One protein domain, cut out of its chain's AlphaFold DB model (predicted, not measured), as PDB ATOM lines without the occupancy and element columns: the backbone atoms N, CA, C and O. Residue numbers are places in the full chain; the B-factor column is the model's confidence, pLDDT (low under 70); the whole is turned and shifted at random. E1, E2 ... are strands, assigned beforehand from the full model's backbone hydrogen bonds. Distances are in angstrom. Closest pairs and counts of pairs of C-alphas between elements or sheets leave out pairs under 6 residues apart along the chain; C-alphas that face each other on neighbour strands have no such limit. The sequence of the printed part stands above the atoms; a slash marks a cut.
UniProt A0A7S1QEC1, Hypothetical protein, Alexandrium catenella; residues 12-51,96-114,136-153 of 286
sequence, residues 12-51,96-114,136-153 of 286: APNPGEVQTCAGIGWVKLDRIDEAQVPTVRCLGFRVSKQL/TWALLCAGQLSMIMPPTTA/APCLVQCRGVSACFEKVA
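AT A GLANCE: This is residues 12 to 51, 96 to 114 and 136 to 153 of the 286 residues of the protein "Hypothetical protein" of Alexandrium catenella (UniProt A0A7S1QEC1). What shape do these atoms make? One antiparallel sheet of four strands is folded sharply over as a V: each strand bends near its middle, at residue 23 in E1, 44 in E2, 103 in E3 and 144 in E4, and these bends lie side by side along the fold. The link from E1 to E2 lies at the open side of the V. What is it built of, and how large is it? The printed part has 77 residues, with no named helix and the strands E1, E2, E3 and E4 in that order along the chain, all strand in class; across the sheet the order is E2, E1, E3, E4. It is compact, with a radius of gyration of the C-alphas of 12.2 A, and flat, spanning 34 by 34 by 17 A.

HOW THE PARTS SIT: Which strands are the inner ones? E1, residues 17 to 29, and E3, residues 97 to 108, are antiparallel neighbours at 169 degrees between their N-to-C directions. C-alphas 20 and 106 face each other at 4.3 A, and N 21 and O 105 are within hydrogen-bond range at 2.7 A. What stands at the edges? E2, residues 39 to 50, is an edge strand antiparallel to E1 at 141 degrees, with N 20 and O 47 2.8 A apart; E1 and E2 form a hairpin. E4, residues 139 to 150, is the other edge strand, antiparallel to E3 at 166 degrees, with N 100 and O 147 2.8 A apart. Which strands stay apart? E2 is apart from E3 and from E4, with no C-alpha of the one within 8 A of the other.

IN THESE COORDINATES: Where does the first strand begin, and where does the last end? E1 begins at C-alpha 17, (184.985, 189.532, 152.216), and E4 ends at C-alpha 150, (174.766, 213.615, 153.512). How long are the strands from first to last C-alpha? E1 measures 17.2 A, E2 17.9 A, E3 17.6 A and E4 17.9 A. How sharply do they bend? E1 bends by 130 degrees, E2 by 126, E3 by 129 and E4 by 127; C-alpha 23 is at (190.819, 204.285, 141.964).

THE WHOLE: How far does it reach? The two C-alphas farthest apart, those of Leu 51 and Ala 153, are 37.9 A apart. Where is the printed part cut? Residues 52 to 95 are not printed, with 28.7 A from C-alpha 51 to C-alpha 96, nor are residues 115 to 135, with 17.0 A from C-alpha 114 to C-alpha 136. The link from E1 to E2, nine residues, is printed whole and short. Where is confidence low? The mean pLDDT of the printed part is 79.4, and 21 residues are under 70, among them 12 to 16, 31 to 36 and 110 to 114.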
ATOM      1  N   ALA A  12     176.925 191.050 143.953       57.06
ATOM      2  CA  ALA A  12     176.528 191.203 145.339       57.06
ATOM      3  C   ALA A  12     177.708 190.776 146.228       57.06
ATOM      4  O   ALA A  12     178.277 189.704 146.016       57.06
ATOM      5  N   PRO A  13     178.137 191.630 147.165       59.59
ATOM      6  CA  PRO A  13     179.352 191.394 147.924       59.59
ATOM      7  C   PRO A  13     179.172 190.191 148.869       59.59
ATOM      8  O   PRO A  13     178.121 190.040 149.494       59.59
ATOM      9  N   ASN A  14     180.179 189.313 148.960       63.84
ATOM     10  CA  ASN A  14     180.088 188.123 149.807       63.84
ATOM     11  C   ASN A  14     180.345 188.484 151.282       63.84
ATOM     12  O   ASN A  14     181.220 189.306 151.578       63.84
ATOM     13  N   PRO A  15     179.631 187.877 152.242       64.38
ATOM     14  CA  PRO A  15     179.876 188.116 153.660       64.38
ATOM     15  C   PRO A  15     181.271 187.658 154.101       64.38
ATOM     16  O   PRO A  15     181.741 186.595 153.699       64.38
ATOM     17  N   GLY A  16     181.938 188.458 154.944       68.31
ATOM     18  CA  GLY A  16     183.312 188.180 155.396       68.31
ATOM     19  C   GLY A  16     184.394 188.438 154.336       68.31
ATOM     20  O   GLY A  16     185.543 188.019 154.488       68.31
ATOM     21  N   GLU A  17     184.047 189.122 153.249       74.69
ATOM     22  CA  GLU A  17     184.985 189.532 152.216       74.69
ATOM     23  C   GLU A  17     185.539 190.935 152.504       74.69
ATOM     24  O   GLU A  17     184.794 191.877 152.785       74.69
ATOM     25  N   VAL A  18     186.862 191.086 152.409       83.00
ATOM     26  CA  VAL A  18     187.495 192.407 152.355       83.00
ATOM     27  C   VAL A  18     187.488 192.859 150.909       83.00
ATOM     28  O   VAL A  18     188.141 192.256 150.051       83.00
ATOM     29  N   GLN A  19     186.779 193.950 150.646       86.69
ATOM     30  CA  GLN A  19     186.739 194.565 149.329       86.69
ATOM     31  C   GLN A  19     187.657 195.773 149.308       86.69
ATOM     32  O   GLN A  19     187.509 196.698 150.101       86.69
ATOM     33  N   THR A  20     188.623 195.764 148.396       89.38
ATOM     34  CA  THR A  20     189.544 196.876 148.173       89.38
ATOM     35  C   THR A  20     189.339 197.423 146.767       89.38
ATOM     36  O   THR A  20     189.343 196.672 145.798       89.38
ATOM     37  N   CYS A  21     189.178 198.733 146.639       92.69
ATOM     38  CA  CYS A  21     189.091 199.452 145.379       92.69
ATOM     39  C   CYS A  21     190.238 200.461 145.300       92.69
ATOM     40  O   CYS A  21     190.296 201.380 146.111       92.69
ATOM     41  N   ALA A  22     191.138 200.303 144.330       93.31
ATOM     42  CA  ALA A  22     192.152 201.295 143.986       93.31
ATOM     43  C   ALA A  22     191.680 202.103 142.766       93.31
ATOM     44  O   ALA A  22     191.530 201.553 141.674       93.31
ATOM     45  N   GLY A  23     191.429 203.397 142.950       92.75
ATOM     46  CA  GLY A  23     190.819 204.285 141.964       92.75
ATOM     47  C   GLY A  23     189.824 205.234 142.625       92.75
ATOM     48  O   GLY A  23     190.123 205.833 143.656       92.75
ATOM     49  N   ILE A  24     188.640 205.375 142.034       91.44
ATOM     50  CA  ILE A  24     187.528 206.141 142.601       91.44
ATOM     51  C   ILE A  24     186.463 205.148 143.063       91.44
ATOM     52  O   ILE A  24     185.785 204.529 142.246       91.44
ATOM     53  N   GLY A  25     186.329 204.973 144.372       90.88
ATOM     54  CA  GLY A  25     185.301 204.134 144.978       90.88
ATOM     55  C   GLY A  25     184.225 204.981 145.640       90.88
ATOM     56  O   GLY A  25     184.531 206.030 146.199       90.88
ATOM     57  N   TRP A  26     182.978 204.523 145.622       91.62
ATOM     58  CA  TRP A  26     181.958 205.061 146.514       91.62
ATOM     59  C   TRP A  26     181.133 203.968 147.164       91.62
ATOM     60  O   TRP A  26     180.912 202.894 146.598       91.62
ATOM     61  N   VAL A  27     180.678 204.275 148.368       89.44
ATOM     62  CA  VAL A  27     179.780 203.444 149.151       89.44
ATOM     63  C   VAL A  27     178.515 204.239 149.391       89.44
ATOM     64  O   VAL A  27     178.579 205.333 149.946       89.44
ATOM     65  N   LYS A  28     177.378 203.686 148.978       88.19
ATOM     66  CA  LYS A  28     176.064 204.175 149.379       88.19
ATOM     67  C   LYS A  28     175.597 203.335 150.557       88.19
ATOM     68  O   LYS A  28     175.517 202.111 150.430       88.19
ATOM     69  N   LEU A  29     175.325 203.991 151.675       82.50
ATOM     70  CA  LEU A  29     174.718 203.348 152.826       82.50
ATOM     71  C   LEU A  29     173.280 203.825 152.905       82.50
ATOM     72  O   LEU A  29     172.988 205.008 153.107       82.50
ATOM     73  N   ASP A  30     172.404 202.875 152.618       72.75
ATOM     74  CA  ASP A  30     170.978 203.036 152.804       72.75
ATOM     75  C   ASP A  30     170.649 202.924 154.301       72.75
ATOM     76  O   ASP A  30     171.522 202.615 155.120       72.75
ATOM     77  N   ARG A  31     169.421 203.299 154.670       66.56
ATOM     78  CA  ARG A  31     168.990 203.454 156.064       66.56
ATOM     79  C   ARG A  31     169.398 202.262 156.932       66.56
ATOM     80  O   ARG A  31     169.232 201.114 156.542       66.56
ATOM     81  N   ILE A  32     169.859 202.575 158.142       58.03
ATOM     82  CA  ILE A  32     170.321 201.605 159.146       58.03
ATOM     83  C   ILE A  32     169.190 200.650 159.580       58.03
ATOM     84  O   ILE A  32     169.458 199.533 160.018       58.03
ATOM     85  N   ASP A  33     167.934 201.075 159.430       59.88
ATOM     86  CA  ASP A  33     166.761 200.334 159.903       59.88
ATOM     87  C   ASP A  33     166.336 199.196 158.965       59.88
ATOM     88  O   ASP A  33     165.676 198.249 159.395       59.88
ATOM     89  N   GLU A  34     166.757 199.238 157.701       58.84
ATOM     90  CA  GLU A  34     166.591 198.125 156.779       58.84
ATOM     91  C   GLU A  34     167.919 197.383 156.698       58.84
ATOM     92  O   GLU A  34     168.974 197.989 156.542       58.84
ATOM     93  N   ALA A  35     167.893 196.054 156.807       58.72
ATOM     94  CA  ALA A  35     169.068 195.190 156.684       58.72
ATOM     95  C   ALA A  35     169.612 195.158 155.237       58.72
ATOM     96  O   ALA A  35     169.815 194.096 154.645       58.72
ATOM     97  N   GLN A  36     169.789 196.327 154.632       67.44
ATOM     98  CA  GLN A  36     170.174 196.509 153.256       67.44
ATOM     99  C   GLN A  36     171.695 196.503 153.161       67.44
ATOM    100  O   GLN A  36     172.415 197.212 153.863       67.44
ATOM    101  N   VAL A  37     172.193 195.644 152.278       70.75
ATOM    102  CA  VAL A  37     173.623 195.518 152.009       70.75
ATOM    103  C   VAL A  37     174.111 196.825 151.372       70.75
ATOM    104  O   VAL A  37     173.517 197.264 150.381       70.75
ATOM    105  N   PRO A  38     175.184 197.458 151.890       79.94
ATOM    106  CA  PRO A  38     175.695 198.698 151.319       79.94
ATOM    107  C   PRO A  38     176.096 198.488 149.859       79.94
ATOM    108  O   PRO A  38     176.767 197.516 149.500       79.94
ATOM    109  N   THR A  39     175.713 199.431 148.999       83.75
ATOM    110  CA  THR A  39     176.068 199.356 147.581       83.75
ATOM    111  C   THR A  39     177.452 199.958 147.380       83.75
ATOM    112  O   THR A  39     177.631 201.177 147.447       83.75
ATOM    113  N   VAL A  40     178.434 199.103 147.095       84.25
ATOM    114  CA  VAL A  40     179.807 199.511 146.776       84.25
ATOM    115  C   VAL A  40     179.995 199.568 145.268       84.25
ATOM    116  O   VAL A  40     179.696 198.611 144.552       84.25
ATOM    117  N   ARG A  41     180.540 200.677 144.770       89.38
ATOM    118  CA  ARG A  41     180.956 200.814 143.373       89.38
ATOM    119  C   ARG A  41     182.412 201.242 143.302       89.38
ATOM    120  O   ARG A  41     182.866 202.080 144.076       89.38
ATOM    121  N   CYS A  42     183.139 200.647 142.363       90.81
ATOM    122  CA  CYS A  42     184.555 200.903 142.144       90.81
ATOM    123  C   CYS A  42     184.798 201.263 140.679       90.81
ATOM    124  O   CYS A  42     184.535 200.455 139.790       90.81
ATOM    125  N   LEU A  43     185.323 202.460 140.435       90.75
ATOM    126  CA  LEU A  43     185.927 202.859 139.169       90.75
ATOM    127  C   LEU A  43     187.446 202.731 139.312       90.75
ATOM    128  O   LEU A  43     188.117 203.637 139.805       90.75
ATOM    129  N   GLY A  44     187.984 201.583 138.909       90.44
ATOM    130  CA  GLY A  44     189.406 201.277 139.024       90.44
ATOM    131  C   GLY A  44     189.657 199.784 139.190       90.44
ATOM    132  O   GLY A  44     188.935 198.956 138.639       90.44
ATOM    133  N   PHE A  45     190.687 199.441 139.960       87.25
ATOM    134  CA  PHE A  45     191.041 198.058 140.258       87.25
ATOM    135  C   PHE A  45     190.352 197.598 141.539       87.25
ATOM    136  O   PHE A  45     190.650 198.098 142.624       87.25
ATOM    137  N   ARG A  46     189.449 196.621 141.416       88.38
ATOM    138  CA  ARG A  46     188.802 195.960 142.554       88.38
ATOM    139  C   ARG A  46     189.538 194.664 142.880       88.38
ATOM    140  O   ARG A  46     189.762 193.839 141.998       88.38
ATOM    141  N   VAL A  47     189.897 194.490 144.145       87.94
ATOM    142  CA  VAL A  47     190.433 193.248 144.700       87.94
ATOM    143  C   VAL A  47     189.513 192.804 145.821       87.94
ATOM    144  O   VAL A  47     189.200 193.566 146.734       87.94
ATOM    145  N   SER A  48     189.096 191.558 145.722       85.19
ATOM    146  CA  SER A  48     188.128 190.918 146.591       85.19
ATOM    147  C   SER A  48     188.848 189.759 147.269       85.19
ATOM    148  O   SER A  48     189.339 188.857 146.589       85.19
ATOM    149  N   LYS A  49     189.037 189.837 148.590       84.12
ATOM    150  CA  LYS A  49     189.732 188.799 149.360       84.12
ATOM    151  C   LYS A  49     188.787 188.250 150.412       84.12
ATOM    152  O   LYS A  49     188.461 188.938 151.377       84.12
ATOM    153  N   GLN A  50     188.389 186.995 150.245       76.94
ATOM    154  CA  GLN A  50     187.681 186.270 151.287       76.94
ATOM    155  C   GLN A  50     188.637 186.103 152.473       76.94
ATOM    156  O   GLN A  50     189.735 185.553 152.324       76.94
ATOM    157  N   LEU A  51     188.266 186.631 153.640       72.69
ATOM    158  CA  LEU A  51     188.962 186.268 154.867       72.69
ATOM    159  C   LEU A  51     188.667 184.785 155.064       72.69
ATOM    160  O   LEU A  51     187.507 184.401 155.212       72.69
ATOM    161  N   THR A  96     170.082 209.387 153.693       62.94
ATOM    162  CA  THR A  96     171.009 208.591 152.887       62.94
ATOM    163  C   THR A  96     172.378 209.254 152.921       62.94
ATOM    164  O   THR A  96     172.496 210.442 152.604       62.94
ATOM    165  N   TRP A  97     173.416 208.492 153.254       78.81
ATOM    166  CA  TRP A  97     174.792 208.977 153.235       78.81
ATOM    167  C   TRP A  97     175.627 208.184 152.228       78.81
ATOM    168  O   TRP A  97     175.467 206.974 152.043       78.81
ATOM    169  N   ALA A  98     176.503 208.889 151.516       85.81
ATOM    170  CA  ALA A  98     177.412 208.296 150.548       85.81
ATOM    171  C   ALA A  98     178.848 208.744 150.819       85.81
ATOM    172  O   ALA A  98     179.134 209.936 150.902       85.81
ATOM    173  N   LEU A  99     179.768 207.786 150.913       86.00
ATOM    174  CA  LEU A  99     181.198 208.052 151.028       86.00
ATOM    175  C   LEU A  99     181.855 207.868 149.661       86.00
ATOM    176  O   LEU A  99     181.787 206.782 149.093       86.00
ATOM    177  N   LEU A 100     182.528 208.895 149.154       91.44
ATOM    178  CA  LEU A 100     183.373 208.853 147.963       91.44
ATOM    179  C   LEU A 100     184.844 208.852 148.392       91.44
ATOM    180  O   LEU A 100     185.231 209.622 149.264       91.44
ATOM    181  N   CYS A 101     185.671 208.020 147.770       93.69
ATOM    182  CA  CYS A 101     187.102 207.914 148.029       93.69
ATOM    183  C   CYS A 101     187.875 207.887 146.705       93.69
ATOM    184  O   CYS A 101     187.667 206.995 145.884       93.69
ATOM    185  N   ALA A 102     188.782 208.842 146.509       92.69
ATOM    186  CA  ALA A 102     189.767 208.845 145.434       92.69
ATOM    187  C   ALA A 102     191.130 208.418 146.001       92.69
ATOM    188  O   ALA A 102     191.768 209.167 146.742       92.69
ATOM    189  N   GLY A 103     191.562 207.199 145.683       93.12
ATOM    190  CA  GLY A 103     192.749 206.558 146.249       93.12
ATOM    191  C   GLY A 103     192.523 205.060 146.417       93.12
ATOM    192  O   GLY A 103     192.250 204.364 145.443       93.12
ATOM    193  N   GLN A 104     192.630 204.559 147.645       92.69
ATOM    194  CA  GLN A 104     192.331 203.170 147.984       92.69
ATOM    195  C   GLN A 104     191.208 203.102 149.027       92.69
ATOM    196  O   GLN A 104     191.401 203.463 150.183       92.69
ATOM    197  N   LEU A 105     190.040 202.610 148.622       91.25
ATOM    198  CA  LEU A 105     188.899 202.331 149.492       91.25
ATOM    199  C   LEU A 105     188.949 200.863 149.920       91.25
ATOM    200  O   LEU A 105     188.894 199.984 149.067       91.25
ATOM    201  N   SER A 106     189.033 200.583 151.213       90.19
ATOM    202  CA  SER A 106     188.893 199.236 151.768       90.19
ATOM    203  C   SER A 106     187.657 199.159 152.651       90.19
ATOM    204  O   SER A 106     187.473 200.001 153.527       90.19
ATOM    205  N   MET A 107     186.831 198.143 152.431       87.06
ATOM    206  CA  MET A 107     185.642 197.856 153.221       87.06
ATOM    207  C   MET A 107     185.707 196.432 153.762       87.06
ATOM    208  O   MET A 107     186.019 195.495 153.024       87.06
ATOM    209  N   ILE A 108     185.360 196.280 155.038       84.38
ATOM    210  CA  ILE A 108     185.108 194.986 155.671       84.38
ATOM    211  C   ILE A 108     183.599 194.853 155.850       84.38
ATOM    212  O   ILE A 108     182.998 195.631 156.594       84.38
ATOM    213  N   MET A 109     182.993 193.886 155.161       76.81
ATOM    214  CA  MET A 109     181.582 193.581 155.373       76.81
ATOM    215  C   MET A 109     181.401 192.607 156.539       76.81
ATOM    216  O   MET A 109     182.127 191.606 156.609       76.81
ATOM    217  N   PRO A 110     180.427 192.848 157.431       66.81
ATOM    218  CA  PRO A 110     180.101 191.889 158.472       66.81
ATOM    219  C   PRO A 110     179.613 190.566 157.857       66.81
ATOM    220  O   PRO A 110     179.046 190.554 156.757       66.81
ATOM    221  N   PRO A 111     179.834 189.428 158.534       62.88
ATOM    222  CA  PRO A 111     179.326 188.146 158.076       62.88
ATOM    223  C   PRO A 111     177.788 188.142 158.128       62.88
ATOM    224  O   PRO A 111     177.193 188.182 159.201       62.88
ATOM    225  N   THR A 112     177.131 188.090 156.971       58.75
ATOM    226  CA  THR A 112     175.699 187.796 156.854       58.75
ATOM    227  C   THR A 112     175.501 186.279 156.850       58.75
ATOM    228  O   THR A 112     176.265 185.534 156.230       58.75
ATOM    229  N   THR A 113     174.500 185.782 157.578       49.00
ATOM    230  CA  THR A 113     174.128 184.363 157.498       49.00
ATOM    231  C   THR A 113     173.529 184.049 156.129       49.00
ATOM    232  O   THR A 113     172.858 184.891 155.539       49.00
ATOM    233  N   ALA A 114     173.685 182.804 155.666       46.59
ATOM    234  CA  ALA A 114     173.159 182.289 154.391       46.59
ATOM    235  C   ALA A 114     171.639 182.483 154.174       46.59
ATOM    236  O   ALA A 114     171.151 182.310 153.062       46.59
ATOM    237  N   ALA A 136     176.859 195.566 162.967       48.28
ATOM    238  CA  ALA A 136     178.243 196.017 163.051       48.28
ATOM    239  C   ALA A 136     178.485 197.014 161.895       48.28
ATOM    240  O   ALA A 136     178.257 196.646 160.734       48.28
ATOM    241  N   PRO A 137     178.874 198.271 162.182       63.59
ATOM    242  CA  PRO A 137     179.049 199.284 161.156       63.59
ATOM    243  C   PRO A 137     180.086 198.762 160.169       63.59
ATOM    244  O   PRO A 137     181.172 198.339 160.567       63.59
ATOM    245  N   CYS A 138     179.744 198.744 158.878       70.25
ATOM    246  CA  CYS A 138     180.707 198.392 157.844       70.25
ATOM    247  C   CYS A 138     181.961 199.242 158.061       70.25
ATOM    248  O   CYS A 138     181.891 200.473 158.048       70.25
ATOM    249  N   LEU A 139     183.100 198.595 158.309       82.38
ATOM    250  CA  LEU A 139     184.339 199.323 158.541       82.38
ATOM    251  C   LEU A 139     184.861 199.763 157.183       82.38
ATOM    252  O   LEU A 139     185.368 198.951 156.404       82.38
ATOM    253  N   VAL A 140     184.690 201.050 156.895       87.06
ATOM    254  CA  VAL A 140     185.150 201.675 155.660       87.06
ATOM    255  C   VAL A 140     186.379 202.518 155.959       87.06
ATOM    256  O   VAL A 140     186.348 203.425 156.784       87.06
ATOM    257  N   GLN A 141     187.472 202.230 155.264       91.44
ATOM    258  CA  GLN A 141     188.712 202.984 155.344       91.44
ATOM    259  C   GLN A 141     189.060 203.517 153.954       91.44
ATOM    260  O   GLN A 141     189.181 202.756 152.997       91.44
ATOM    261  N   CYS A 142     189.249 204.830 153.846       92.62
ATOM    262  CA  CYS A 142     189.782 205.471 152.649       92.62
ATOM    263  C   CYS A 142     191.245 205.861 152.889       92.62
ATOM    264  O   CYS A 142     191.554 206.596 153.823       92.62
ATOM    265  N   ARG A 143     192.153 205.379 152.039       94.69
ATOM    266  CA  ARG A 143     193.540 205.845 151.928       94.69
ATOM    267  C   ARG A 143     193.649 206.722 150.685       94.69
ATOM    268  O   ARG A 143     193.912 206.229 149.589       94.69
ATOM    269  N   GLY A 144     193.375 208.010 150.847       92.69
ATOM    270  CA  GLY A 144     193.311 208.971 149.751       92.69
ATOM    271  C   GLY A 144     192.506 210.204 150.139       92.69
ATOM    272  O   GLY A 144     192.480 210.584 151.307       92.69
ATOM    273  N   VAL A 145     191.835 210.812 149.162       89.94
ATOM    274  CA  VAL A 145     190.907 211.925 149.398       89.94
ATOM    275  C   VAL A 145     189.497 211.365 149.536       89.94
ATOM    276  O   VAL A 145     189.013 210.701 148.619       89.94
ATOM    277  N   SER A 146     188.834 211.639 150.658       90.44
ATOM    278  CA  SER A 146     187.446 211.236 150.896       90.44
ATOM    279  C   SER A 146     186.496 212.428 150.908       90.44
ATOM    280  O   SER A 146     186.825 213.473 151.465       90.44
ATOM    281  N   ALA A 147     185.297 212.245 150.362       87.75
ATOM    282  CA  ALA A 147     184.176 213.164 150.510       87.75
ATOM    283  C   ALA A 147     182.967 212.396 151.053       87.75
ATOM    284  O   ALA A 147     182.660 211.306 150.571       87.75
ATOM    285  N   CYS A 148     182.297 212.955 152.057       87.44
ATOM    286  CA  CYS A 148     181.040 212.428 152.574       87.44
ATOM    287  C   CYS A 148     179.896 213.295 152.046       87.44
ATOM    288  O   CYS A 148     179.959 214.520 152.133       87.44
ATOM    289  N   PHE A 149     178.876 212.659 151.485       83.81
ATOM    290  CA  PHE A 149     177.646 213.303 151.056       83.81
ATOM    291  C   PHE A 149     176.537 212.867 151.995       83.81
ATOM    292  O   PHE A 149     176.226 211.681 152.077       83.81
ATOM    293  N   GLU A 150     175.938 213.828 152.680       83.00
ATOM    294  CA  GLU A 150     174.766 213.615 153.512       83.00
ATOM    295  C   GLU A 150     173.555 214.204 152.791       83.00
ATOM    296  O   GLU A 150     173.549 215.383 152.422       83.00
ATOM    297  N   LYS A 151     172.533 213.381 152.547       78.12
ATOM    298  CA  LYS A 151     171.251 213.880 152.059       78.12
ATOM    299  C   LYS A 151     170.496 214.483 153.240       78.12
ATOM    300  O   LYS A 151     169.916 213.762 154.048       78.12
ATOM    301  N   VAL A 152     170.489 215.807 153.319       69.62
ATOM    302  CA  VAL A 152     169.624 216.545 154.243       69.62
ATOM    303  C   VAL A 152     168.227 216.592 153.628       69.62
ATOM    304  O   VAL A 152     168.080 217.000 152.477       69.62
ATOM    305  N   ALA A 153     167.205 216.136 154.353       67.25
ATOM    306  CA  ALA A 153     165.831 216.235 153.871       67.25
ATOM    307  C   ALA A 153     165.419 217.704 153.697       67.25
ATOM    308  O   ALA A 153     165.728 218.551 154.540       67.25
TER     309      ALA A 153